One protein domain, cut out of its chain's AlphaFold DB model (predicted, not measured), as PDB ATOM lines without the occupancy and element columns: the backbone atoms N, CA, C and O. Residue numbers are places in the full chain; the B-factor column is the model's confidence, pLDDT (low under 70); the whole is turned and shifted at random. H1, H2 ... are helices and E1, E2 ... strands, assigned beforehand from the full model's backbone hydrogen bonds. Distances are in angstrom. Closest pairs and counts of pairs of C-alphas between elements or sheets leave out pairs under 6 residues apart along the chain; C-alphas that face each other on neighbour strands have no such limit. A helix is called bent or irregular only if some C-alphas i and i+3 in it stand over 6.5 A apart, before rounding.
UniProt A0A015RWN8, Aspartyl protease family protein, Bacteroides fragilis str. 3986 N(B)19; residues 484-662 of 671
ATOM      1  N   SER A 484      51.654  69.088  88.906       97.00
ATOM      2  CA  SER A 484      51.528  67.924  88.034       97.00
ATOM      3  C   SER A 484      51.233  68.384  86.611       97.00
ATOM      4  O   SER A 484      50.254  69.088  86.365       97.00
ATOM      5  N   TRP A 485      52.079  67.971  85.675       96.62
ATOM      6  CA  TRP A 485      52.004  68.362  84.270       96.62
ATOM      7  C   TRP A 485      51.453  67.196  83.448       96.62
ATOM      8  O   TRP A 485      52.078  66.138  83.402       96.62
ATOM      9  N   GLU A 486      50.303  67.373  82.793       93.50
ATOM     10  CA  GLU A 486      49.815  66.399  81.801       93.50
ATOM     11  C   GLU A 486      50.605  66.519  80.483       93.50
ATOM     12  O   GLU A 486      50.777  65.544  79.754       93.50
ATOM     13  N   GLN A 487      51.116  67.719  80.190       93.00
ATOM     14  CA  GLN A 487      51.985  68.026  79.055       93.00
ATOM     15  C   GLN A 487      53.127  68.949  79.501       93.00
ATOM     16  O   GLN A 487      52.927  69.749  80.415       93.00
ATOM     17  N   PRO A 488      54.305  68.893  78.851       93.44
ATOM     18  CA  PRO A 488      55.466  69.704  79.234       93.44
ATOM     19  C   PRO A 488      55.282  71.210  78.980       93.44
ATOM     20  O   PRO A 488      56.077  72.012  79.471       93.44
ATOM     21  N   GLU A 489      54.251  71.594  78.226       95.81
ATOM     22  CA  GLU A 489      53.901  72.975  77.907       95.81
ATOM     23  C   GLU A 489      52.397  73.201  78.110       95.81
ATOM     24  O   GLU A 489      51.570  72.362  77.747       95.81
ATOM     25  N   VAL A 490      52.040  74.363  78.656       96.06
ATOM     26  CA  VAL A 490      50.663  74.858  78.723       96.06
ATOM     27  C   VAL A 490      50.590  76.221  78.058       96.06
ATOM     28  O   VAL A 490      51.267  77.153  78.478       96.06
ATOM     29  N   THR A 491      49.706  76.362  77.074       95.94
ATOM     30  CA  THR A 491      49.353  77.655  76.480       95.94
ATOM     31  C   THR A 491      48.004  78.129  77.019       95.94
ATOM     32  O   THR A 491      47.003  77.423  76.907       95.94
ATOM     33  N   LEU A 492      47.968  79.345  77.560       95.56
ATOM     34  CA  LEU A 492      46.762  80.031  78.010       95.56
ATOM     35  C   LEU A 492      46.533  81.272  77.145       95.56
ATOM     36  O   LEU A 492      47.436  82.092  76.977       95.56
ATOM     37  N   ASN A 493      45.314  81.435  76.635       95.06
ATOM     38  CA  ASN A 493      44.898  82.689  76.011       95.06
ATOM     39  C   ASN A 493      44.605  83.712  77.108       95.06
ATOM     40  O   ASN A 493      43.915  83.390  78.081       95.06
ATOM     41  N   THR A 494      45.118  84.928  76.946       93.19
ATOM     42  CA  THR A 494      45.024  85.966  77.970       93.19
ATOM     43  C   THR A 494      44.537  87.299  77.423       93.19
ATOM     44  O   THR A 494      44.658  87.611  76.240       93.19
ATOM     45  N   THR A 495      43.966  88.108  78.310       91.06
ATOM     46  CA  THR A 495      43.707  89.528  78.058       91.06
ATOM     47  C   THR A 495      44.523  90.344  79.046       91.06
ATOM     48  O   THR A 495      44.408  90.137  80.254       91.06
ATOM     49  N   PHE A 496      45.359  91.248  78.542       88.81
ATOM     50  CA  PHE A 496      46.182  92.108  79.383       88.81
ATOM     51  C   PHE A 496      45.382  93.310  79.900       88.81
ATOM     52  O   PHE A 496      44.682  93.973  79.135       88.81
ATOM     53  N   SER A 497      45.489  93.593  81.197       86.31
ATOM     54  CA  SER A 497      44.920  94.779  81.839       86.31
ATOM     55  C   SER A 497      45.889  95.349  82.877       86.31
ATOM     56  O   SER A 497      46.969  94.809  83.114       86.31
ATOM     57  N   GLU A 498      45.498  96.435  83.545       83.19
ATOM     58  CA  GLU A 498      46.269  97.014  84.654       83.19
ATOM     59  C   GLU A 498      46.501  96.042  85.819       83.19
ATOM     60  O   GLU A 498      47.443  96.223  86.582       83.19
ATOM     61  N   LYS A 499      45.675  94.994  85.938       83.88
ATOM     62  CA  LYS A 499      45.763  93.981  87.000       83.88
ATOM     63  C   LYS A 499      46.626  92.768  86.622       83.88
ATOM     64  O   LYS A 499      46.767  91.854  87.428       83.88
ATOM     65  N   GLY A 500      47.160  92.729  85.399       88.62
ATOM     66  CA  GLY A 500      47.944  91.612  84.866       88.62
ATOM     67  C   GLY A 500      47.246  90.881  83.719       88.62
ATOM     68  O   GLY A 500      46.450  91.460  82.977       88.62
ATOM     69  N   PHE A 501      47.560  89.596  83.548       93.12
ATOM     70  CA  PHE A 501      47.068  88.784  82.431       93.12
ATOM     71  C   PHE A 501      45.885  87.923  82.863       93.12
ATOM     72  O   PHE A 501      46.055  86.944  83.587       93.12
ATOM     73  N   LEU A 502      44.682  88.280  82.416       95.19
ATOM     74  CA  LEU A 502      43.465  87.534  82.723       95.19
ATOM     75  C   LEU A 502      43.437  86.226  81.929       95.19
ATOM     76  O   LEU A 502      43.391  86.265  80.701       95.19
ATOM     77  N   ALA A 503      43.417  85.089  82.618       95.06
ATOM     78  CA  ALA A 503      43.375  83.752  82.031       95.06
ATOM     79  C   ALA A 503      42.211  82.929  82.600       95.06
ATOM     80  O   ALA A 503      41.750  83.158  83.722       95.06
ATOM     81  N   SER A 504      41.742  81.947  81.830       95.69
ATOM     82  CA  SER A 504      40.800  80.939  82.323       95.69
ATOM     83  C   SER A 504      41.510  79.907  83.192       95.69
ATOM     84  O   SER A 504      42.586  79.424  82.844       95.69
ATOM     85  N   ALA A 505      40.867  79.541  84.295       96.62
ATOM     86  CA  ALA A 505      41.341  78.531  85.225       96.62
ATOM     87  C   ALA A 505      40.161  77.734  85.787       96.62
ATOM     88  O   ALA A 505      39.005  78.149  85.690       96.62
ATOM     89  N   GLU A 506      40.453  76.601  86.405       97.62
ATOM     90  CA  GLU A 506      39.483  75.844  87.188       97.62
ATOM     91  C   GLU A 506      40.008  75.691  88.613       97.62
ATOM     92  O   GLU A 506      41.158  75.310  88.815       97.62
ATOM     93  N   ILE A 507      39.188  76.029  89.603       97.81
ATOM     94  CA  ILE A 507      39.549  75.972  91.019       97.81
ATOM     95  C   ILE A 507      38.559  75.050  91.719       97.81
ATOM     96  O   ILE A 507      37.356  75.311  91.697       97.81
ATOM     97  N   ASN A 508      39.055  73.978  92.339       97.25
ATOM     98  CA  ASN A 508      38.240  72.951  92.998       97.25
ATOM     99  C   ASN A 508      37.050  72.482  92.128       97.25
ATOM    100  O   ASN A 508      35.919  72.410  92.609       97.25
ATOM    101  N   GLY A 509      37.270  72.244  90.829       94.38
ATOM    102  CA  GLY A 509      36.217  71.824  89.892       94.38
ATOM    103  C   GLY A 509      35.389  72.958  89.267       94.38
ATOM    104  O   GLY A 509      34.577  72.715  88.377       94.38
ATOM    105  N   ASN A 510      35.559  74.205  89.718       96.25
ATOM    106  CA  ASN A 510      34.749  75.341  89.278       96.25
ATOM    107  C   ASN A 510      35.513  76.216  88.284       96.25
ATOM    108  O   ASN A 510      36.576  76.756  88.601       96.25
ATOM    109  N   LYS A 511      34.948  76.407  87.087       95.44
ATOM    110  CA  LYS A 511      35.514  77.300  86.065       95.44
ATOM    111  C   LYS A 511      35.474  78.751  86.536       95.44
ATOM    112  O   LYS A 511      34.428  79.246  86.950       95.44
ATOM    113  N   ASN A 512      36.600  79.442  86.421       94.75
ATOM    114  CA  ASN A 512      36.736  80.839  86.799       94.75
ATOM    115  C   ASN A 512      37.761  81.562  85.903       94.75
ATOM    116  O   ASN A 512      38.326  80.985  84.966       94.75
ATOM    117  N   LYS A 513      37.987  82.845  86.175       94.44
ATOM    118  CA  LYS A 513      39.075  83.631  85.598       94.44
ATOM    119  C   LYS A 513      39.947  84.184  86.717       94.44
ATOM    120  O   LYS A 513      39.451  84.518  87.787       94.44
ATOM    121  N   LEU A 514      41.239  84.292  86.451       96.19
ATOM    122  CA  LEU A 514      42.211  84.845  87.387       96.19
ATOM    123  C   LEU A 514      43.254  85.682  86.654       96.19
ATOM    124  O   LEU A 514      43.443  85.525  85.448       96.19
ATOM    125  N   TYR A 515      43.923  86.563  87.384       95.75
ATOM    126  CA  TYR A 515      45.018  87.373  86.872       95.75
ATOM    127  C   TYR A 515      46.356  86.720  87.186       95.75
ATOM    128  O   TYR A 515      46.655  86.408  88.336       95.75
ATOM    129  N   PHE A 516      47.181  86.549  86.161       95.19
ATOM    130  CA  PHE A 516      48.590  86.216  86.300       95.19
ATOM    131  C   PHE A 516      49.385  87.520  86.442       95.19
ATOM    132  O   PHE A 516      49.401  88.335  85.514       95.19
ATOM    133  N   ALA A 517      49.993  87.735  87.609       94.56
ATOM    134  CA  ALA A 517      50.517  89.039  88.011       94.56
ATOM    135  C   ALA A 517      51.919  88.906  88.643       94.56
ATOM    136  O   ALA A 517      52.050  88.864  89.869       94.56
ATOM    137  N   PRO A 518      52.995  88.823  87.829       94.50
ATOM    138  CA  PRO A 518      54.373  88.718  88.324       94.50
ATOM    139  C   PRO A 518      54.882  89.978  89.054       94.50
ATOM    140  O   PRO A 518      55.985  90.003  89.597       94.50
ATOM    141  N   ASP A 519      54.081  91.036  89.077       94.06
ATOM    142  CA  ASP A 519      54.271  92.255  89.854       94.06
ATOM    143  C   ASP A 519      53.633  92.187  91.255       94.06
ATOM    144  O   ASP A 519      53.783  93.123  92.041       94.06
ATOM    145  N   GLN A 520      52.958  91.084  91.599       95.00
ATOM    146  CA  GLN A 520      52.339  90.854  92.905       95.00
ATOM    147  C   GLN A 520      53.106  89.791  93.699       95.00
ATOM    148  O   GLN A 520      53.365  88.689  93.221       95.00
ATOM    149  N   ILE A 521      53.443  90.103  94.954       95.00
ATOM    150  CA  ILE A 521      54.211  89.222  95.857       95.00
ATOM    151  C   ILE A 521      53.427  87.944  96.180       95.00
ATOM    152  O   ILE A 521      53.967  86.842  96.101       95.00
ATOM    153  N   ASN A 522      52.152  88.080  96.545       94.25
ATOM    154  CA  ASN A 522      51.320  86.970  97.005       94.25
ATOM    155  C   ASN A 522      50.160  86.722  96.048       94.25
ATOM    156  O   ASN A 522      49.563  87.667  95.539       94.25
ATOM    157  N   SER A 523      49.782  85.456  95.890       96.81
ATOM    158  CA  SER A 523      48.464  85.106  95.365       96.81
ATOM    159  C   SER A 523      47.373  85.538  96.349       96.81
ATOM    160  O   SER A 523      47.540  85.392  97.567       96.81
ATOM    161  N   SER A 524      46.258  86.061  95.844       96.81
ATOM    162  CA  SER A 524      45.168  86.587  96.673       96.81
ATOM    163  C   SER A 524      43.782  86.332  96.094       96.81
ATOM    164  O   SER A 524      43.626  86.106  94.895       96.81
ATOM    165  N   ILE A 525      42.778  86.358  96.967       97.38
ATOM    166  CA  ILE A 525      41.367  86.187  96.615       97.38
ATOM    167  C   ILE A 525      40.465  86.880  97.643       97.38
ATOM    168  O   ILE A 525      40.851  87.050  98.801       97.38
ATOM    169  N   SER A 526      39.248  87.245  97.243       95.81
ATOM    170  CA  SER A 526      38.207  87.673  98.179       95.81
ATOM    171  C   SER A 526      37.714  86.513  99.051       95.81
ATOM    172  O   SER A 526      37.654  85.362  98.616       95.81
ATOM    173  N   GLU A 527      37.310  86.796 100.289       94.31
ATOM    174  CA  GLU A 527      36.706  85.771 101.152       94.31
ATOM    175  C   GLU A 527      35.400  85.217 100.555       94.31
ATOM    176  O   GLU A 527      35.145  84.012 100.602       94.31
ATOM    177  N   ALA A 528      34.606  86.086  99.923       93.44
ATOM    178  CA  ALA A 528      33.364  85.697  99.266       93.44
ATOM    179  C   ALA A 528      33.610  84.715  98.109       93.44
ATOM    180  O   ALA A 528      32.882  83.732  97.968       93.44
ATOM    181  N   ASP A 529      34.637  84.949  97.289       95.31
ATOM    182  CA  ASP A 529      34.956  84.077  96.158       95.31
ATOM    183  C   ASP A 529      35.655  82.794  96.603       95.31
ATOM    184  O   ASP A 529      35.370  81.733  96.048       95.31
ATOM    185  N   ALA A 530      36.478  82.845  97.657       96.19
ATOM    186  CA  ALA A 530      37.007  81.643  98.296       96.19
ATOM    187  C   ALA A 530      35.876  80.713  98.771       96.19
ATOM    188  O   ALA A 530      35.928  79.505  98.523       96.19
ATOM    189  N   GLY A 531      34.825  81.279  99.380       94.19
ATOM    190  CA  GLY A 531      33.621  80.547  99.774       94.19
ATOM    191  C   GLY A 531      32.881  79.927  98.584       94.19
ATOM    192  O   GLY A 531      32.592  78.732  98.601       94.19
ATOM    193  N   LYS A 532      32.641  80.696  97.511       94.75
ATOM    194  CA  LYS A 532      31.995  80.193  96.276       94.75
ATOM    195  C   LYS A 532      32.781  79.063  95.606       94.75
ATOM    196  O   LYS A 532      32.189  78.195  94.973       94.75
ATOM    197  N   LEU A 533      34.107  79.090  95.723       96.56
ATOM    198  CA  LEU A 533      35.018  78.105  95.140       96.56
ATOM    199  C   LEU A 533      35.315  76.927  96.080       96.56
ATOM    200  O   LEU A 533      36.214  76.132  95.800       96.56
ATOM    201  N   ASN A 534      34.580  76.800  97.190       96.06
ATOM    202  CA  ASN A 534      34.750  75.737  98.182       96.06
ATOM    203  C   ASN A 534      36.205  75.603  98.674       96.06
ATOM    204  O   ASN A 534      36.704  74.496  98.892       96.06
ATOM    205  N   MET A 535      36.924  76.723  98.791       97.69
ATOM    206  CA  MET A 535      38.272  76.731  99.356       97.69
ATOM    207  C   MET A 535      38.215  76.544 100.872       97.69
ATOM    208  O   MET A 535      37.284  76.990 101.543       97.69
ATOM    209  N   LYS A 536      39.249  75.920 101.436       97.56
ATOM    210  CA  LYS A 536      39.394  75.801 102.889       97.56
ATOM    211  C   LYS A 536      39.973  77.097 103.435       97.56
ATOM    212  O   LYS A 536      41.097  77.450 103.092       97.56
ATOM    213  N   ILE A 537      39.222  77.796 104.280       96.94
ATOM    214  CA  ILE A 537      39.715  78.986 104.975       96.94
ATOM    215  C   ILE A 537      40.416  78.546 106.258       96.94
ATOM    216  O   ILE A 537      39.859  77.789 107.051       96.94
ATOM    217  N   ILE A 538      41.637  79.031 106.450       96.56
ATOM    218  CA  ILE A 538      42.404  78.873 107.682       96.56
ATOM    219  C   ILE A 538      42.594  80.232 108.345       96.56
ATOM    220  O   ILE A 538      42.743  81.250 107.667       96.56
ATOM    221  N   GLU A 539      42.605  80.232 109.671       95.38
ATOM    222  CA  GLU A 539      42.832  81.405 110.509       95.38
ATOM    223  C   GLU A 539      43.986  81.120 111.468       95.38
ATOM    224  O   GLU A 539      44.095  80.019 112.008       95.38
ATOM    225  N   PHE A 540      44.846  82.111 111.672       95.12
ATOM    226  CA  PHE A 540      45.946  82.044 112.626       95.12
ATOM    227  C   PHE A 540      46.247  83.426 113.207       95.12
ATOM    228  O   PHE A 540      45.881  84.456 112.639       95.12
ATOM    229  N   GLU A 541      46.907  83.442 114.360       93.75
ATOM    230  CA  GLU A 541      47.327  84.674 115.025       93.75
ATOM    231  C   GLU A 541      48.433  85.376 114.228       93.75
ATOM    232  O   GLU A 541      49.430  84.760 113.841       93.75
ATOM    233  N   ASP A 542      48.253  86.675 113.996       90.75
ATOM    234  CA  ASP A 542      49.227  87.547 113.344       90.75
ATOM    235  C   ASP A 542      49.158  88.925 114.008       90.75
ATOM    236  O   ASP A 542      48.198  89.676 113.822       90.75
ATOM    237  N   HIS A 543      50.179  89.261 114.790       86.75
ATOM    238  CA  HIS A 543      50.210  90.498 115.571       86.75
ATOM    239  C   HIS A 543      50.408  91.760 114.719       86.75
ATOM    240  O   HIS A 543      50.281  92.863 115.241       86.75
ATOM    241  N   THR A 544      50.699  91.626 113.418       84.50
ATOM    242  CA  THR A 544      50.744  92.771 112.493       84.50
ATOM    243  C   THR A 544      49.379  93.096 111.889       84.50
ATOM    244  O   THR A 544      49.190  94.182 111.339       84.50
ATOM    245  N   ALA A 545      48.411  92.181 111.986       83.31
ATOM    246  CA  ALA A 545      47.054  92.415 111.517       83.31
ATOM    247  C   ALA A 545      46.265  93.261 112.530       83.31
ATOM    248  O   ALA A 545      46.356  93.046 113.736       83.31
ATOM    249  N   ALA A 546      45.414  94.172 112.043       82.44
ATOM    250  CA  ALA A 546      44.598  95.047 112.895       82.44
ATOM    251  C   ALA A 546      43.682  94.281 113.872       82.44
ATOM    252  O   ALA A 546      43.372  94.769 114.954       82.44
ATOM    253  N   THR A 547      43.261  93.071 113.503       84.50
ATOM    254  CA  THR A 547      42.413  92.185 114.315       84.50
ATOM    255  C   THR A 547      43.216  91.210 115.186       84.50
ATOM    256  O   THR A 547      42.623  90.381 115.875       84.50
ATOM    257  N   GLY A 548      44.554  91.241 115.119       88.12
ATOM    258  CA  GLY A 548      45.443  90.241 115.724       88.12
ATOM    259  C   GLY A 548      45.385  88.859 115.060       88.12
ATOM    260  O   GLY A 548      46.012  87.912 115.537       88.12
ATOM    261  N   LYS A 549      44.623  88.719 113.968       90.56
ATOM    262  CA  LYS A 549      44.419  87.464 113.248       90.56
ATOM    263  C   LYS A 549      44.520  87.670 111.747       90.56
ATOM    264  O   LYS A 549      44.041  88.664 111.204       90.56
ATOM    265  N   LYS A 550      45.069  86.677 111.059       91.94
ATOM    266  CA  LYS A 550      45.140  86.631 109.601       91.94
ATOM    267  C   LYS A 550      44.460  85.378 109.086       91.94
ATOM    268  O   LYS A 550      44.480  84.327 109.722       91.94
ATOM    269  N   ARG A 551      43.835  85.514 107.920       93.19
ATOM    270  CA  ARG A 551      43.104  84.436 107.260       93.19
ATOM    271  C   ARG A 551      43.652  84.205 105.859       93.19
ATOM    272  O   ARG A 551      44.051  85.146 105.171       93.19
ATOM    273  N   MET A 552      43.691  82.944 105.455       95.94
ATOM    274  CA  MET A 552      44.141  82.501 104.136       95.94
ATOM    275  C   MET A 552      43.167  81.462 103.589       95.94
ATOM    276  O   MET A 552      42.547  80.730 104.356       95.94
ATOM    277  N   ALA A 553      43.055  81.379 102.268       97.62
ATOM    278  CA  ALA A 553      42.287  80.348 101.591       97.62
ATOM    279  C   ALA A 553      43.221  79.339 100.918       97.62
ATOM    280  O   ALA A 553      44.220  79.713 100.300       97.62
ATOM    281  N   ILE A 554      42.879  78.059 101.035       98.19
ATOM    282  CA  ILE A 554      43.588  76.946 100.414       98.19
ATOM    283  C   ILE A 554      42.663  76.290  99.393       98.19
ATOM    284  O   ILE A 554      41.621  75.724  99.747       98.19
ATOM    285  N   ALA A 555      43.046  76.347  98.122       98.06
ATOM    286  CA  ALA A 555      42.424  75.536  97.088       98.06
ATOM    287  C   ALA A 555      43.028  74.129  97.133       98.06
ATOM    288  O   ALA A 555      44.251  73.978  97.154       98.06
ATOM    289  N   ASN A 556      42.184  73.095  97.126       96.88
ATOM    290  CA  ASN A 556      42.680  71.725  97.004       96.88
ATOM    291  C   ASN A 556      43.349  71.552  95.634       96.88
ATOM    292  O   ASN A 556      44.418  70.952  95.557       96.88
ATOM    293  N   GLU A 557      42.742  72.117  94.584       97.56
ATOM    294  CA  GLU A 557      43.205  72.012  93.201       97.56
ATOM    295  C   GLU A 557      42.992  73.323  92.424       97.56
ATOM    296  O   GLU A 557      41.925  73.937  92.492       97.56
ATOM    297  N   LEU A 558      44.006  73.723  91.660       98.12
ATOM    298  CA  LEU A 558      43.975  74.767  90.637       98.12
ATOM    299  C   LEU A 558      44.460  74.149  89.325       98.12
ATOM    300  O   LEU A 558      45.605  73.707  89.238       98.12
ATOM    301  N   LYS A 559      43.618  74.147  88.296       97.81
ATOM    302  CA  LYS A 559      43.968  73.695  86.950       97.81
ATOM    303  C   LYS A 559      44.124  74.893  86.014       97.81
ATOM    304  O   LYS A 559      43.199  75.687  85.827       97.81
ATOM    305  N   LEU A 560      45.308  75.005  85.423       96.56
ATOM    306  CA  LEU A 560      45.677  75.970  84.390       96.56
ATOM    307  C   LEU A 560      45.941  75.185  83.104       96.56
ATOM    308  O   LEU A 560      47.036  74.663  82.913       96.56
ATOM    309  N   GLY A 561      44.932  75.038  82.243       93.56
ATOM    310  CA  GLY A 561      45.035  74.164  81.070       93.56
ATOM    311  C   GLY A 561      45.412  72.732  81.471       93.56
ATOM    312  O   GLY A 561      44.649  72.078  82.176       93.56
ATOM    313  N   ASN A 562      46.597  72.275  81.062       93.50
ATOM    314  CA  ASN A 562      47.124  70.928  81.336       93.50
ATOM    315  C   ASN A 562      48.042  70.857  82.577       93.50
ATOM    316  O   ASN A 562      48.663  69.825  82.834       93.50
ATOM    317  N   LEU A 563      48.150  71.947  83.342       97.62
ATOM    318  CA  LEU A 563      48.878  72.006  84.609       97.62
ATOM    319  C   LEU A 563      47.888  71.936  85.771       97.62
ATOM    320  O   LEU A 563      47.034  72.811  85.915       97.62
ATOM    321  N   LEU A 564      48.032  70.921  86.619       97.88
ATOM    322  CA  LEU A 564      47.318  70.792  87.884       97.88
ATOM    323  C   LEU A 564      48.242  71.198  89.031       97.88
ATOM    324  O   LEU A 564      49.350  70.680  89.157       97.88
ATOM    325  N   ILE A 565      47.769  72.088  89.895       98.06
ATOM    326  CA  ILE A 565      48.481  72.534  91.088       98.06
ATOM    327  C   ILE A 565      47.632  72.212  92.313       98.06
ATOM    328  O   ILE A 565      46.477  72.626  92.394       98.06
ATOM    329  N   LYS A 566      48.194  71.479  93.273       98.00
ATOM    330  CA  LYS A 566      47.510  71.119  94.523       98.00
ATOM    331  C   LYS A 566      47.913  72.023  95.680       98.00
ATOM    332  O   LYS A 566      49.036  72.522  95.705       98.00
ATOM    333  N   ASN A 567      47.010  72.175  96.651       97.00
ATOM    334  CA  ASN A 567      47.213  72.924  97.902       97.00
ATOM    335  C   ASN A 567      47.573  74.406  97.704       97.00
ATOM    336  O   ASN A 567      48.403  74.956  98.434       97.00
ATOM    337  N   VAL A 568      46.980  75.057  96.702       97.62
ATOM    338  CA  VAL A 568      47.333  76.433  96.331       97.62
ATOM    339  C   VAL A 568      46.890  77.416  97.404       97.62
ATOM    340  O   VAL A 568      45.745  77.391  97.853       97.62
ATOM    341  N   GLN A 569      47.810  78.293  97.790       97.00
ATOM    342  CA  GLN A 569      47.620  79.247  98.877       97.00
ATOM    343  C   GLN A 569      47.238  80.621  98.346       97.00
ATOM    344  O   GLN A 569      47.913  81.157  97.467       97.00
ATOM    345  N   PHE A 570      46.217  81.219  98.950       97.50
ATOM    346  CA  PHE A 570      45.781  82.579  98.669       97.50
ATOM    347  C   PHE A 570      45.654  83.380  99.964       97.50
ATOM    348  O   PHE A 570      45.040  82.934 100.936       97.50
ATOM    349  N   ASN A 571      46.201  84.591  99.975       95.19
ATOM    350  CA  ASN A 571      45.877  85.569 101.009       95.19
ATOM    351  C   ASN A 571      44.456  86.097 100.785       95.19
ATOM    352  O   ASN A 571      44.080  86.387  99.648       95.19
ATOM    353  N   LEU A 572      43.681  86.260 101.859       94.50
ATOM    354  CA  LEU A 572      42.373  86.901 101.756       94.50
ATOM    355  C   LEU A 572      42.520  88.424 101.676       94.50
ATOM    356  O   LEU A 572      43.260  89.023 102.457       94.50
ATOM    357  N   THR A 573      41.813  89.037 100.730       90.44
ATOM    358  CA  THR A 573      41.797  90.488 100.486       90.44
ATOM    359  C   THR A 573      40.369  90.999 100.311       90.44
ATOM    360  O   THR A 573      39.465  90.220 100.031       90.44
ATOM    361  N   GLU A 574      40.155  92.309 100.426       81.81
ATOM    362  CA  GLU A 574      38.828  92.920 100.230       81.81
ATOM    363  C   GLU A 574      38.422  93.057  98.748       81.81
ATOM    364  O   GLU A 574      37.246  93.240  98.444       81.81
ATOM    365  N   GLY A 575      39.373  92.967  97.811       78.25
ATOM    366  CA  GLY A 575      39.101  93.044  96.371       78.25
ATOM    367  C   GLY A 575      38.462  91.772  95.807       78.25
ATOM    368  O   GLY A 575      38.680  90.690  96.338       78.25
ATOM    369  N   ASN A 576      37.735  91.898  94.690       79.38
ATOM    370  CA  ASN A 576      36.982  90.808  94.040       79.38
ATOM    371  C   ASN A 576      37.779  90.028  92.973       79.38
ATOM    372  O   ASN A 576      37.206  89.237  92.228       79.38
ATOM    373  N   ASP A 577      39.080  90.288  92.828       91.50
ATOM    374  CA  ASP A 577      39.902  89.628  91.813       91.50
ATOM    375  C   ASP A 577      40.666  88.441  92.408       91.50
ATOM    376  O   ASP A 577      41.204  88.511  93.515       91.50
ATOM    377  N   ILE A 578      40.760  87.357  91.636       96.06
ATOM    378  CA  ILE A 578      41.637  86.224  91.940       96.06
ATOM    379  C   ILE A 578      42.992  86.506  91.295       96.06
ATOM    380  O   ILE A 578      43.075  86.632  90.072       96.06
ATOM    381  N   ILE A 579      44.048  86.600  92.096       96.25
ATOM    382  CA  ILE A 579      45.396  86.959  91.644       96.25
ATOM    383  C   ILE A 579      46.346  85.792  91.907       96.25
ATOM    384  O   ILE A 579      46.394  85.256  93.014       96.25
ATOM    385  N   LEU A 580      47.133  85.425  90.896       97.00
ATOM    386  CA  LEU A 580      48.298  84.554  91.022       97.00
ATOM    387  C   LEU A 580      49.558  85.413  91.064       97.00
ATOM    388  O   LEU A 580      49.977  85.965  90.044       97.00
ATOM    389  N   GLY A 581      50.137  85.509  92.258       96.25
ATOM    390  CA  GLY A 581      51.375  86.233  92.515       96.25
ATOM    391  C   GLY A 581      52.572  85.301  92.681       96.25
ATOM    392  O   GLY A 581      52.476  84.069  92.628       96.25
ATOM    393  N   ASN A 582      53.724  85.903  92.935       96.88
ATOM    394  CA  ASN A 582      55.031  85.249  92.928       96.88
ATOM    395  C   ASN A 582      55.197  84.152  93.985       96.88
ATOM    396  O   ASN A 582      56.010  83.248  93.793       96.88
ATOM    397  N   SER A 583      54.385  84.155  95.048       94.81
ATOM    398  CA  SER A 583      54.284  83.049  96.008       94.81
ATOM    399  C   SER A 583      53.932  81.705  95.360       94.81
ATOM    400  O   SER A 583      54.320  80.662  95.888       94.81
ATOM    401  N   LEU A 584      53.216  81.730  94.227       96.31
ATOM    402  CA  LEU A 584      52.948  80.566  93.383       96.31
ATOM    403  C   LEU A 584      53.826  80.560  92.125       96.31
ATOM    404  O   LEU A 584      54.378  79.516  91.789       96.31
ATOM    405  N   LEU A 585      53.971  81.700  91.432       96.50
ATOM    406  CA  LEU A 585      54.631  81.734  90.116       96.50
ATOM    407  C   LEU A 585      56.080  81.242  90.152       96.50
ATOM    408  O   LEU A 585      56.537  80.633  89.190       96.50
ATOM    409  N   ARG A 586      56.779  81.417  91.281       96.06
ATOM    410  CA  ARG A 586      58.138  80.894  91.481       96.06
ATOM    411  C   ARG A 586      58.257  79.366  91.357       96.06
ATOM    412  O   ARG A 586      59.366  78.861  91.240       96.06
ATOM    413  N   LEU A 587      57.150  78.627  91.479       96.38
ATOM    414  CA  LEU A 587      57.131  77.165  91.370       96.38
ATOM    415  C   LEU A 587      57.094  76.697  89.914       96.38
ATOM    416  O   LEU A 587      57.367  75.531  89.639       96.38
ATOM    417  N   ILE A 588      56.732  77.585  88.987       97.12
ATOM    418  CA  ILE A 588      56.686  77.282  87.562       97.12
ATOM    419  C   ILE A 588      58.115  77.416  87.016       97.12
ATOM    420  O   ILE A 588      58.655  78.520  87.074       97.12
ATOM    421  N   PRO A 589      58.735  76.343  86.479       96.50
ATOM    422  CA  PRO A 589      60.148  76.360  86.087       96.50
ATOM    423  C   PRO A 589      60.498  77.458  85.082       96.50
ATOM    424  O   PRO A 589      61.528  78.115  85.213       96.50
ATOM    425  N   GLN A 590      59.631  77.677  84.096       97.19
ATOM    426  CA  GLN A 590      59.754  78.783  83.160       97.19
ATOM    427  C   GLN A 590      58.360  79.199  82.680       97.19
ATOM    428  O   GLN A 590      57.492  78.352  82.451       97.19
ATOM    429  N   PHE A 591      58.127  80.497  82.511       96.56
ATOM    430  CA  PHE A 591      56.920  80.993  81.857       96.56
ATOM    431  C   PHE A 591      57.222  82.185  80.959       96.56
ATOM    432  O   PHE A 591      58.118  82.977  81.239       96.56
ATOM    433  N   SER A 592      56.464  82.328  79.877       94.44
ATOM    434  CA  SER A 592      56.585  83.460  78.970       94.44
ATOM    435  C   SER A 592      55.287  84.218  78.794       94.44
ATOM    436  O   SER A 592      54.206  83.633  78.746       94.44
ATOM    437  N   ILE A 593      55.438  85.522  78.632       91.62
ATOM    438  CA  ILE A 593      54.376  86.492  78.465       91.62
ATOM    439  C   ILE A 593      54.489  87.087  77.061       91.62
ATOM    440  O   ILE A 593      55.527  87.634  76.680       91.62
ATOM    441  N   GLU A 594      53.397  86.975  76.317       87.00
ATOM    442  CA  GLU A 594      53.155  87.574  75.006       87.00
ATOM    443  C   GLU A 594      51.819  88.345  75.080       87.00
ATOM    444  O   GLU A 594      50.998  88.086  75.963       87.00
ATOM    445  N   SER A 595      51.563  89.297  74.174       77.88
ATOM    446  CA  SER A 595      50.468  90.279  74.323       77.88
ATOM    447  C   SER A 595      49.071  89.691  74.589       77.88
ATOM    448  O   SER A 595      48.246  90.355  75.213       77.88
ATOM    449  N   GLN A 596      48.792  88.470  74.124       85.94
ATOM    450  CA  GLN A 596      47.516  87.765  74.344       85.94
ATOM    451  C   GLN A 596      47.702  86.293  74.738       85.94
ATOM    452  O   GLN A 596      46.765  85.493  74.662       85.94
ATOM    453  N   LYS A 597      48.925  85.896  75.096       91.62
ATOM    454  CA  LYS A 597      49.263  84.497  75.334       91.62
ATOM    455  C   LYS A 597      50.237  84.377  76.490       91.62
ATOM    456  O   LYS A 597      51.204  85.125  76.597       91.62
ATOM    457  N   LEU A 598      49.979  83.399  77.343       94.56
ATOM    458  CA  LEU A 598      50.874  83.007  78.414       94.56
ATOM    459  C   LEU A 598      51.256  81.543  78.222       94.56
ATOM    460  O   LEU A 598      50.386  80.699  78.007       94.56
ATOM    461  N   VAL A 599      52.552  81.251  78.255       95.50
ATOM    462  CA  VAL A 599      53.075  79.889  78.084       95.50
ATOM    463  C   VAL A 599      53.775  79.474  79.362       95.50
ATOM    464  O   VAL A 599      54.673  80.172  79.815       95.50
ATOM    465  N   LEU A 600      53.364  78.353  79.944       96.94
ATOM    466  CA  LEU A 600      53.998  77.736  81.106       96.94
ATOM    467  C   LEU A 600      54.771  76.511  80.638       96.94
ATOM    468  O   LEU A 600      54.246  75.723  79.853       96.94
ATOM    469  N   MET A 601      55.989  76.332  81.131       96.12
ATOM    470  CA  MET A 601      56.876  75.266  80.680       96.12
ATOM    471  C   MET A 601      57.439  74.489  81.868       96.12
ATOM    472  O   MET A 601      57.930  75.063  82.841       96.12
ATOM    473  N   GLN A 602      57.379  73.162  81.765       95.19
ATOM    474  CA  GLN A 602      57.952  72.242  82.747       95.19
ATOM    475  C   GLN A 602      59.485  72.206  82.665       95.19
ATOM    476  O   GLN A 602      60.162  71.984  83.667       95.19
ATOM    477  N   GLN A 603      60.036  72.395  81.467       91.75
ATOM    478  CA  GLN A 603      61.473  72.415  81.210       91.75
ATOM    479  C   GLN A 603      61.875  73.761  80.619       91.75
ATOM    480  O   GLN A 603      61.130  74.351  79.838       91.75
ATOM    481  N   VAL A 604      63.069  74.219  80.986       89.44
ATOM    482  CA  VAL A 604      63.664  75.451  80.463       89.44
ATOM    483  C   VAL A 604      63.903  75.313  78.965       89.44
ATOM    484  O   VAL A 604      64.609  74.404  78.527       89.44
ATOM    485  N   GLN A 605      63.337  76.233  78.188       88.19
ATOM    486  CA  GLN A 605      63.680  76.421  76.785       88.19
ATOM    487  C   GLN A 605      64.798  77.456  76.652       88.19
ATOM    488  O   GLN A 605      64.829  78.464  77.364       88.19
ATOM    489  N   SER A 606      65.716  77.209  75.718       84.75
ATOM    490  CA  SER A 606      66.794  78.129  75.370       84.75
ATOM    491  C   SER A 606      66.388  79.041  74.213       84.75
ATOM    492  O   SER A 606      65.736  78.624  73.257       84.75
ATOM    493  N   PHE A 607      66.813  80.302  74.285       84.94
ATOM    494  CA  PHE A 607      66.541  81.314  73.267       84.94
ATOM    495  C   PHE A 607      67.866  81.937  72.819       84.94
ATOM    496  O   PHE A 607      68.536  82.610  73.601       84.94
ATOM    497  N   THR A 608      68.267  81.695  71.569       77.69
ATOM    498  CA  THR A 608      69.589  82.078  71.036       77.69
ATOM    499  C   THR A 608      69.756  83.578  70.789       77.69
ATOM    500  O   THR A 608      70.876  84.070  70.861       77.69
ATOM    501  N   ASN A 609      68.663  84.319  70.570       82.75
ATOM    502  CA  ASN A 609      68.682  85.754  70.249       82.75
ATOM    503  C   ASN A 609      68.063  86.639  71.352       82.75
ATOM    504  O   ASN A 609      67.567  87.728  71.070       82.75
ATOM    505  N   ALA A 610      68.039  86.171  72.602       88.44
ATOM    506  CA  ALA A 610      67.437  86.908  73.713       88.44
ATOM    507  C   ALA A 610      68.488  87.660  74.542       88.44
ATOM    508  O   ALA A 610      69.498  87.068  74.930       88.44
ATOM    509  N   LYS A 611      68.217  88.923  74.908       91.50
ATOM    510  CA  LYS A 611      69.001  89.586  75.965       91.50
ATOM    511  C   LYS A 611      68.601  88.971  77.309       91.50
ATOM    512  O   LYS A 611      67.414  88.921  77.633       91.50
ATOM    513  N   GLN A 612      69.587  88.470  78.053       93.56
ATOM    514  CA  GLN A 612      69.395  87.791  79.336       93.56
ATOM    515  C   GLN A 612      69.778  88.722  80.482       93.56
ATOM    516  O   GLN A 612      70.878  89.263  80.502       93.56
ATOM    517  N   TYR A 613      68.887  88.864  81.449       95.00
ATOM    518  CA  TYR A 613      69.085  89.667  82.646       95.00
ATOM    519  C   TYR A 613      69.129  88.734  83.861       95.00
ATOM    520  O   TYR A 613      68.211  87.919  84.011       95.00
ATOM    521  N   PRO A 614      70.150  88.820  84.735       96.44
ATOM    522  CA  PRO A 614      70.133  88.124  86.017       96.44
ATOM    523  C   PRO A 614      68.884  88.509  86.813       96.44
ATOM    524  O   PRO A 614      68.583  89.697  86.947       96.44
ATOM    525  N   LEU A 615      68.165  87.513  87.324       96.94
ATOM    526  CA  LEU A 615      66.933  87.673  88.090       96.94
ATOM    527  C   LEU A 615      67.158  87.201  89.530       96.94
ATOM    528  O   LEU A 615      67.825  86.200  89.770       96.94
ATOM    529  N   LEU A 616      66.560  87.890  90.493       97.38
ATOM    530  CA  LEU A 616      66.479  87.504  91.897       97.38
ATOM    531  C   LEU A 616      65.024  87.603  92.372       97.38
ATOM    532  O   LEU A 616      64.245  88.427  91.891       97.38
ATOM    533  N   LEU A 617      64.668  86.774  93.347       96.69
ATOM    534  CA  LEU A 617      63.383  86.747  94.032       96.69
ATOM    535  C   LEU A 617      63.561  87.266  95.466       96.69
ATOM    536  O   LEU A 617      63.762  86.492  96.399       96.69
ATOM    537  N   ILE A 618      63.481  88.584  95.647       95.25
ATOM    538  CA  ILE A 618      63.694  89.236  96.947       95.25
ATOM    539  C   ILE A 618      62.343  89.421  97.634       95.25
ATOM    540  O   ILE A 618      61.531  90.230  97.195       95.25
ATOM    541  N   ASN A 619      62.071  88.659  98.699       91.31
ATOM    542  CA  ASN A 619      60.773  88.658  99.396       91.31
ATOM    543  C   ASN A 619      59.583  88.482  98.433       91.31
ATOM    544  O   ASN A 619      58.623  89.247  98.464       91.31
ATOM    545  N   TYR A 620      59.677  87.495  97.538       94.94
ATOM    546  CA  TYR A 620      58.739  87.264  96.432       94.94
ATOM    547  C   TYR A 620      58.594  88.424  95.425       94.94
ATOM    548  O   TYR A 620      57.686  88.411  94.600       94.94
ATOM    549  N   THR A 621      59.475  89.421  95.429       97.12
ATOM    550  CA  THR A 621      59.531  90.445  94.378       97.12
ATOM    551  C   THR A 621      60.575  90.052  93.346       97.12
ATOM    552  O   THR A 621      61.740  89.841  93.687       97.12
ATOM    553  N   PHE A 622      60.176  89.973  92.079       97.44
ATOM    554  CA  PHE A 622      61.122  89.787  90.985       97.44
ATOM    555  C   PHE A 622      61.946  91.052  90.778       97.44
ATOM    556  O   PHE A 622      61.402  92.128  90.518       97.44
ATOM    557  N   CYS A 623      63.260  90.905  90.885       97.62
ATOM    558  CA  CYS A 623      64.217  91.979  90.698       97.62
ATOM    559  C   CYS A 623      65.284  91.547  89.698       97.62
ATOM    560  O   CYS A 623      65.769  90.425  89.775       97.62
ATOM    561  N   PHE A 624      65.669  92.416  88.773       95.94
ATOM    562  CA  PHE A 624      66.687  92.103  87.771       95.94
ATOM    563  C   PHE A 624      67.633  93.280  87.562       95.94
ATOM    564  O   PHE A 624      67.325  94.414  87.934       95.94
ATOM    565  N   ARG A 625      68.794  93.015  86.966       94.50
ATOM    566  CA  ARG A 625      69.781  94.046  86.610       94.50
ATOM    567  C   ARG A 625      70.216  93.919  85.163       94.50
ATOM    568  O   ARG A 625      70.175  92.818  84.614       94.50
ATOM    569  N   ASP A 626      70.634  95.026  84.561       91.19
ATOM    570  CA  ASP A 626      71.300  94.971  83.262       91.19
ATOM    571  C   ASP A 626      72.667  94.277  83.423       91.19
ATOM    572  O   ASP A 626      73.439  94.669  84.301       91.19
ATOM    573  N   PRO A 627      72.975  93.224  82.642       87.81
ATOM    574  CA  PRO A 627      74.284  92.572  82.705       87.81
ATOM    575  C   PRO A 627      75.434  93.492  82.269       87.81
ATOM    576  O   PRO A 627      76.574  93.240  82.654       87.81
ATOM    577  N   ASP A 628      75.139  94.534  81.486       86.75
ATOM    578  CA  ASP A 628      76.127  95.449  80.910       86.75
ATOM    579  C   ASP A 628      76.279  96.745  81.734       86.75
ATOM    580  O   ASP A 628      77.259  97.474  81.572       86.75
ATOM    581  N   ASP A 629      75.327  97.035  82.630       86.31
ATOM    582  CA  ASP A 629      75.312  98.230  83.480       86.31
ATOM    583  C   ASP A 629      74.744  97.915  84.873       86.31
ATOM    584  O   ASP A 629      73.536  97.943  85.118       86.31
ATOM    585  N   ASP A 630      75.642  97.684  85.830       80.56
ATOM    586  CA  ASP A 630      75.278  97.372  87.216       80.56
ATOM    587  C   ASP A 630      74.595  98.534  87.967       80.56
ATOM    588  O   ASP A 630      74.140  98.341  89.100       80.56
ATOM    589  N   THR A 631      74.513  99.740  87.386       83.00
ATOM    590  CA  THR A 631      73.709 100.841  87.947       83.00
ATOM    591  C   THR A 631      72.220 100.682  87.629       83.00
ATOM    592  O   THR A 631      71.370 101.195  88.363       83.00
ATOM    593  N   GLN A 632      71.882  99.922  86.585       91.44
ATOM    594  CA  GLN A 632      70.510  99.677  86.150       91.44
ATOM    595  C   GLN A 632      69.945  98.439  86.844       91.44
ATOM    596  O   GLN A 632      70.071  97.307  86.376       91.44
ATOM    597  N   LYS A 633      69.296  98.675  87.984       95.12
ATOM    598  CA  LYS A 633      68.673  97.653  88.830       95.12
ATOM    599  C   LYS A 633      67.180  97.927  88.950       95.12
ATOM    600  O   LYS A 633      66.790  99.055  89.261       95.12
ATOM    601  N   TYR A 634      66.345  96.912  88.772       95.88
ATOM    602  CA  TYR A 634      64.895  97.070  88.709       95.88
ATOM    603  C   TYR A 634      64.163  96.080  89.608       95.88
ATOM    604  O   TYR A 634      64.595  94.940  89.761       95.88
ATOM    605  N   SER A 635      63.025  96.507  90.152       97.06
ATOM    606  CA  SER A 635      62.052  95.637  90.818       97.06
ATOM    607  C   SER A 635      60.697  95.733  90.124       97.06
ATOM    608  O   SER A 635      60.271  96.811  89.702       97.06
ATOM    609  N   ILE A 636      60.007  94.604  89.982       95.62
ATOM    610  CA  ILE A 636      58.726  94.532  89.276       95.62
ATOM    611  C   ILE A 636      57.591  94.660  90.300       95.62
ATOM    612  O   ILE A 636      57.428  93.819  91.181       95.62
ATOM    613  N   GLY A 637      56.807  95.738  90.205       93.69
ATOM    614  CA  GLY A 637      55.586  95.953  90.993       93.69
ATOM    615  C   GLY A 637      55.779  96.460  92.419       93.69
ATOM    616  O   GLY A 637      55.055  97.362  92.852       93.69
ATOM    617  N   ASN A 638      56.776  95.960  93.148       93.12
ATOM    618  CA  ASN A 638      56.993  96.297  94.558       93.12
ATOM    619  C   ASN A 638      58.334  97.009  94.772       93.12
ATOM    620  O   ASN A 638      59.319  96.660  94.123       93.12
ATOM    621  N   PRO A 639      58.399  98.031  95.647       92.81
ATOM    622  CA  PRO A 639      59.661  98.694  95.954       92.81
ATOM    623  C   PRO A 639      60.611  97.714  96.652       92.81
ATOM    624  O   PRO A 639      60.214  96.981  97.552       92.81
ATOM    625  N   THR A 640      61.873  97.701  96.235       93.31
ATOM    626  CA  THR A 640      62.947  96.927  96.873       93.31
ATOM    627  C   THR A 640      64.165  97.842  97.046       93.31
ATOM    628  O   THR A 640      64.418  98.663  96.156       93.31
ATOM    629  N   PRO A 641      64.906  97.770  98.169       92.06
ATOM    630  CA  PRO A 641      66.093  98.600  98.379       92.06
ATOM    631  C   PRO A 641      67.057  98.550  97.188       92.06
ATOM    632  O   PRO A 641      67.272  97.490  96.607       92.06
ATOM    633  N   TYR A 642      67.637  99.700  96.826       91.00
ATOM    634  CA  TYR A 642      68.627  99.833  95.742       91.00
ATOM    635  C   TYR A 642      68.140  99.431  94.342       91.00
ATOM    636  O   TYR A 642      68.950  99.163  93.456       91.00
ATOM    637  N   THR A 643      66.824  99.430  94.115       93.44
ATOM    638  CA  THR A 643      66.225  99.162  92.803       93.44
ATOM    639  C   THR A 643      65.277 100.272  92.379       93.44
ATOM    640  O   THR A 643      64.633 100.924  93.206       93.44
ATOM    641  N   ARG A 644      65.151 100.468  91.067       95.75
ATOM    642  CA  ARG A 644      64.092 101.278  90.476       95.75
ATOM    643  C   ARG A 644      62.855 100.410  90.262       95.75
ATOM    644  O   ARG A 644      62.870  99.490  89.446       95.75
ATOM    645  N   LYS A 645      61.757 100.743  90.940       95.81
ATOM    646  CA  LYS A 645      60.464 100.093  90.696       95.81
ATOM    647  C   LYS A 645      59.983 100.383  89.270       95.81
ATOM    648  O   LYS A 645      59.931 101.543  88.857       95.81
ATOM    649  N   ILE A 646      59.579  99.334  88.562       94.69
ATOM    650  CA  ILE A 646      58.881  99.393  87.274       94.69
ATOM    651  C   ILE A 646      57.544  98.655  87.366       94.69
ATOM    652  O   ILE A 646      57.351  97.794  88.228       94.69
ATOM    653  N   THR A 647      56.602  98.995  86.489       91.50
ATOM    654  CA  THR A 647      55.327  98.271  86.390       91.50
ATOM    655  C   THR A 647      55.444  97.070  85.450       91.50
ATOM    656  O   THR A 647      56.327  97.015  84.592       91.50
ATOM    657  N   LEU A 648      54.513  96.120  85.561       89.00
ATOM    658  CA  LEU A 648      54.384  95.036  84.582       89.00
ATOM    659  C   LEU A 648      54.121  95.573  83.168       89.00
ATOM    660  O   LEU A 648      54.632  95.039  82.189       89.00
ATOM    661  N   GLN A 649      53.376  96.674  83.062       87.12
ATOM    662  CA  GLN A 649      53.148  97.359  81.793       87.12
ATOM    663  C   GLN A 649      54.450  97.891  81.203       87.12
ATOM    664  O   GLN A 649      54.694  97.683  80.021       87.12
ATOM    665  N   ASP A 650      55.302  98.540  82.001       88.00
ATOM    666  CA  ASP A 650      56.600  99.039  81.526       88.00
ATOM    667  C   ASP A 650      57.472  97.915  80.976       88.00
ATOM    668  O   ASP A 650      58.110  98.081  79.937       88.00
ATOM    669  N   LEU A 651      57.441  96.761  81.642       87.00
ATOM    670  CA  LEU A 651      58.150  95.573  81.201       87.00
ATOM    671  C   LEU A 651      57.601  95.070  79.852       87.00
ATOM    672  O   LEU A 651      58.380  94.838  78.931       87.00
ATOM    673  N   CYS A 652      56.274  94.986  79.705       82.56
ATOM    674  CA  CYS A 652      55.582  94.456  78.522       82.56
ATOM    675  C   CYS A 652      55.346  95.461  77.372       82.56
ATOM    676  O   CYS A 652      54.794  95.074  76.346       82.56
ATOM    677  N   LYS A 653      55.739  96.738  77.500       72.56
ATOM    678  CA  LYS A 653      55.515  97.789  76.476       72.56
ATOM    679  C   LYS A 653      56.251  97.551  75.151       72.56
ATOM    680  O   LYS A 653      55.845  98.096  74.129       72.56
ATOM    681  N   SER A 654      57.329  96.771  75.142       61.81
ATOM    682  CA  SER A 654      57.958  96.319  73.895       61.81
ATOM    683  C   SER A 654      57.139  95.180  73.294       61.81
ATOM    684  O   SER A 654      56.822  94.246  74.020       61.81
ATOM    685  N   SER A 655      56.868  95.212  71.986       58.44
ATOM    686  CA  SER A 655      56.124  94.200  71.206       58.44
ATOM    687  C   SER A 655      56.763  92.797  71.155       58.44
ATOM    688  O   SER A 655      56.472  92.021  70.250       58.44
ATOM    689  N   GLY A 656      57.647  92.488  72.099       78.25
ATOM    690  CA  GLY A 656      58.419  91.263  72.191       78.25
ATOM    691  C   GLY A 656      57.897  90.299  73.255       78.25
ATOM    692  O   GLY A 656      57.016  90.613  74.060       78.25
ATOM    693  N   LYS A 657      58.485  89.106  73.268       90.12
ATOM    694  CA  LYS A 657      58.211  88.036  74.229       90.12
ATOM    695  C   LYS A 657      59.116  88.186  75.448       90.12
ATOM    696  O   LYS A 657      60.327  88.371  75.317       90.12
ATOM    697  N   ILE A 658      58.531  88.066  76.638       93.38
ATOM    698  CA  ILE A 658      59.259  88.137  77.911       93.38
ATOM    699  C   ILE A 658      59.205  86.779  78.578       93.38
ATOM    700  O   ILE A 658      58.120  86.235  78.759       93.38
ATOM    701  N   VAL A 659      60.356  86.226  78.939       95.38
ATOM    702  CA  VAL A 659      60.454  84.904  79.561       95.38
ATOM    703  C   VAL A 659      61.047  85.046  80.953       95.38
ATOM    704  O   VAL A 659      62.132  85.596  81.114       95.38
ATOM    705  N   PHE A 660      60.336  84.537  81.948       96.75
ATOM    706  CA  PHE A 660      60.833  84.346  83.300       96.75
ATOM    707  C   PHE A 660      61.323  82.910  83.415       96.75
ATOM    708  O   PHE A 660      60.536  81.965  83.356       96.75
ATOM    709  N   ASP A 661      62.630  82.756  83.553       96.62
ATOM    710  CA  ASP A 661      63.289  81.491  83.824       96.62
ATOM    711  C   ASP A 661      63.572  81.390  85.318       96.62
ATOM    712  O   ASP A 661      64.507  82.003  85.833       96.62
ATOM    713  N   MET A 662      62.729  80.640  86.022       95.88
ATOM    714  CA  MET A 662      62.813  80.478  87.471       95.88
ATOM    715  C   MET A 662      63.821  79.413  87.893       95.88
ATOM    716  O   MET A 662      64.175  79.349  89.069       95.88
TER     717      MET A 662
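AT A GLANCE: This is residues 484 to 662 of the 671 residues of the protein "Aspartyl protease family protein" of Bacteroides fragilis str. 3986 N(B)19 (UniProt A0A015RWN8). A large, strongly bent and twisted sheet of ten strands curls round the short helix H1 at one end and runs on through E1 into E9, E8 and E14; a smaller twisted sheet, E10 to E13, sits near E14, with the short helix H2 between E7 and E11. The printed part has 179 residues with three named helices and 14 named strands, in the order E1 E2 E3 E4 H1 E5 E6 E7 H2 E8 E9 E10 E11 E12 E13 H3 E14. The large sheet is branched and antiparallel but for E4 and E7; the small one runs E10, E11, E12, E13, mixed. The class is mostly strand, and the whole is compact, with a radius of gyration of the C-alphas of 16.8 A and spans of 47 by 39 by 25 A.

HOW THE PARTS SIT: E6, residues 549 to 560, has E7, residues 563 to 573, on one side (N 553 and O 570, 2.9 A), and E5, residues 536 to 541 (N 538 and O 552, 2.8 A), and E2, residues 500 to 507 (N 506 and O 559, 3.0 A), on the other side. E5, E6 and E7 form a meander, each strand the antiparallel neighbour of the one before; so do E1, residues 489 to 497, E2 and E3, residues 510 to 516. Successive strands in both are hairpins. N 495 of E1 and O 502 of E2 are 3.1 A apart, N 503 of E2 and O 514 of E3 2.9 A. E4, residues 524 to 526, is parallel to E7 (N 525 and O 571, 3.0 A). E1 pairs by residues 489 to 493 with E9, residues 597 to 601 (N 490 and O 600, 2.9 A). E8, residues 590 to 594, forms a hairpin with E9 (N 592 and O 599, 2.8 A) and has E14, residues 657 to 661, on the other side (N 591 and O 660, 2.9 A). The sheet curls round H1, residues 527 to 532; its closest C-alphas to E6 are Ala 530 and Ala 553, 6.4 A. H2, residues 582 to 585, is on the opposite face, at a height over the sheet of 4.5 A, over none of the strands. E10, residues 611 to 618, E11, residues 621 to 625, and E12, residues 633 to 636, form a third meander of two hairpins (N 616 and O 623, 2.8 A; N 624 and O 634, 2.9 A); E13, residues 644 to 646, is parallel to E12 (N 635 and O 644, 3.1 A). H3, residues 648 to 652, only grazes this sheet, and is on the large sheet at a height of 7.7 A, over none of its strands. In H1 and H3 every O i to N i+4 pair is within hydrogen-bond range; H2 is too short for one.

IN THESE COORDINATES: E1 begins at C-alpha 489 (53.901, 72.975, 77.907) and E14 ends at C-alpha 661 (63.289, 81.491, 83.824). E6 is 31.1 A long, E7 25.4 A, E1 23.9 A and E10 21.6 A. E6 bends by 64 degrees at residue 557, E7 by 73 degrees at residue 566.

THE WHOLE: The C-alphas of Thr 547 and Thr 608, the two farthest apart, are 52.1 A apart. The printed part has no cut and no long link. Mean pLDDT of the printed part is 92.7; residues 654 to 655 are under 70.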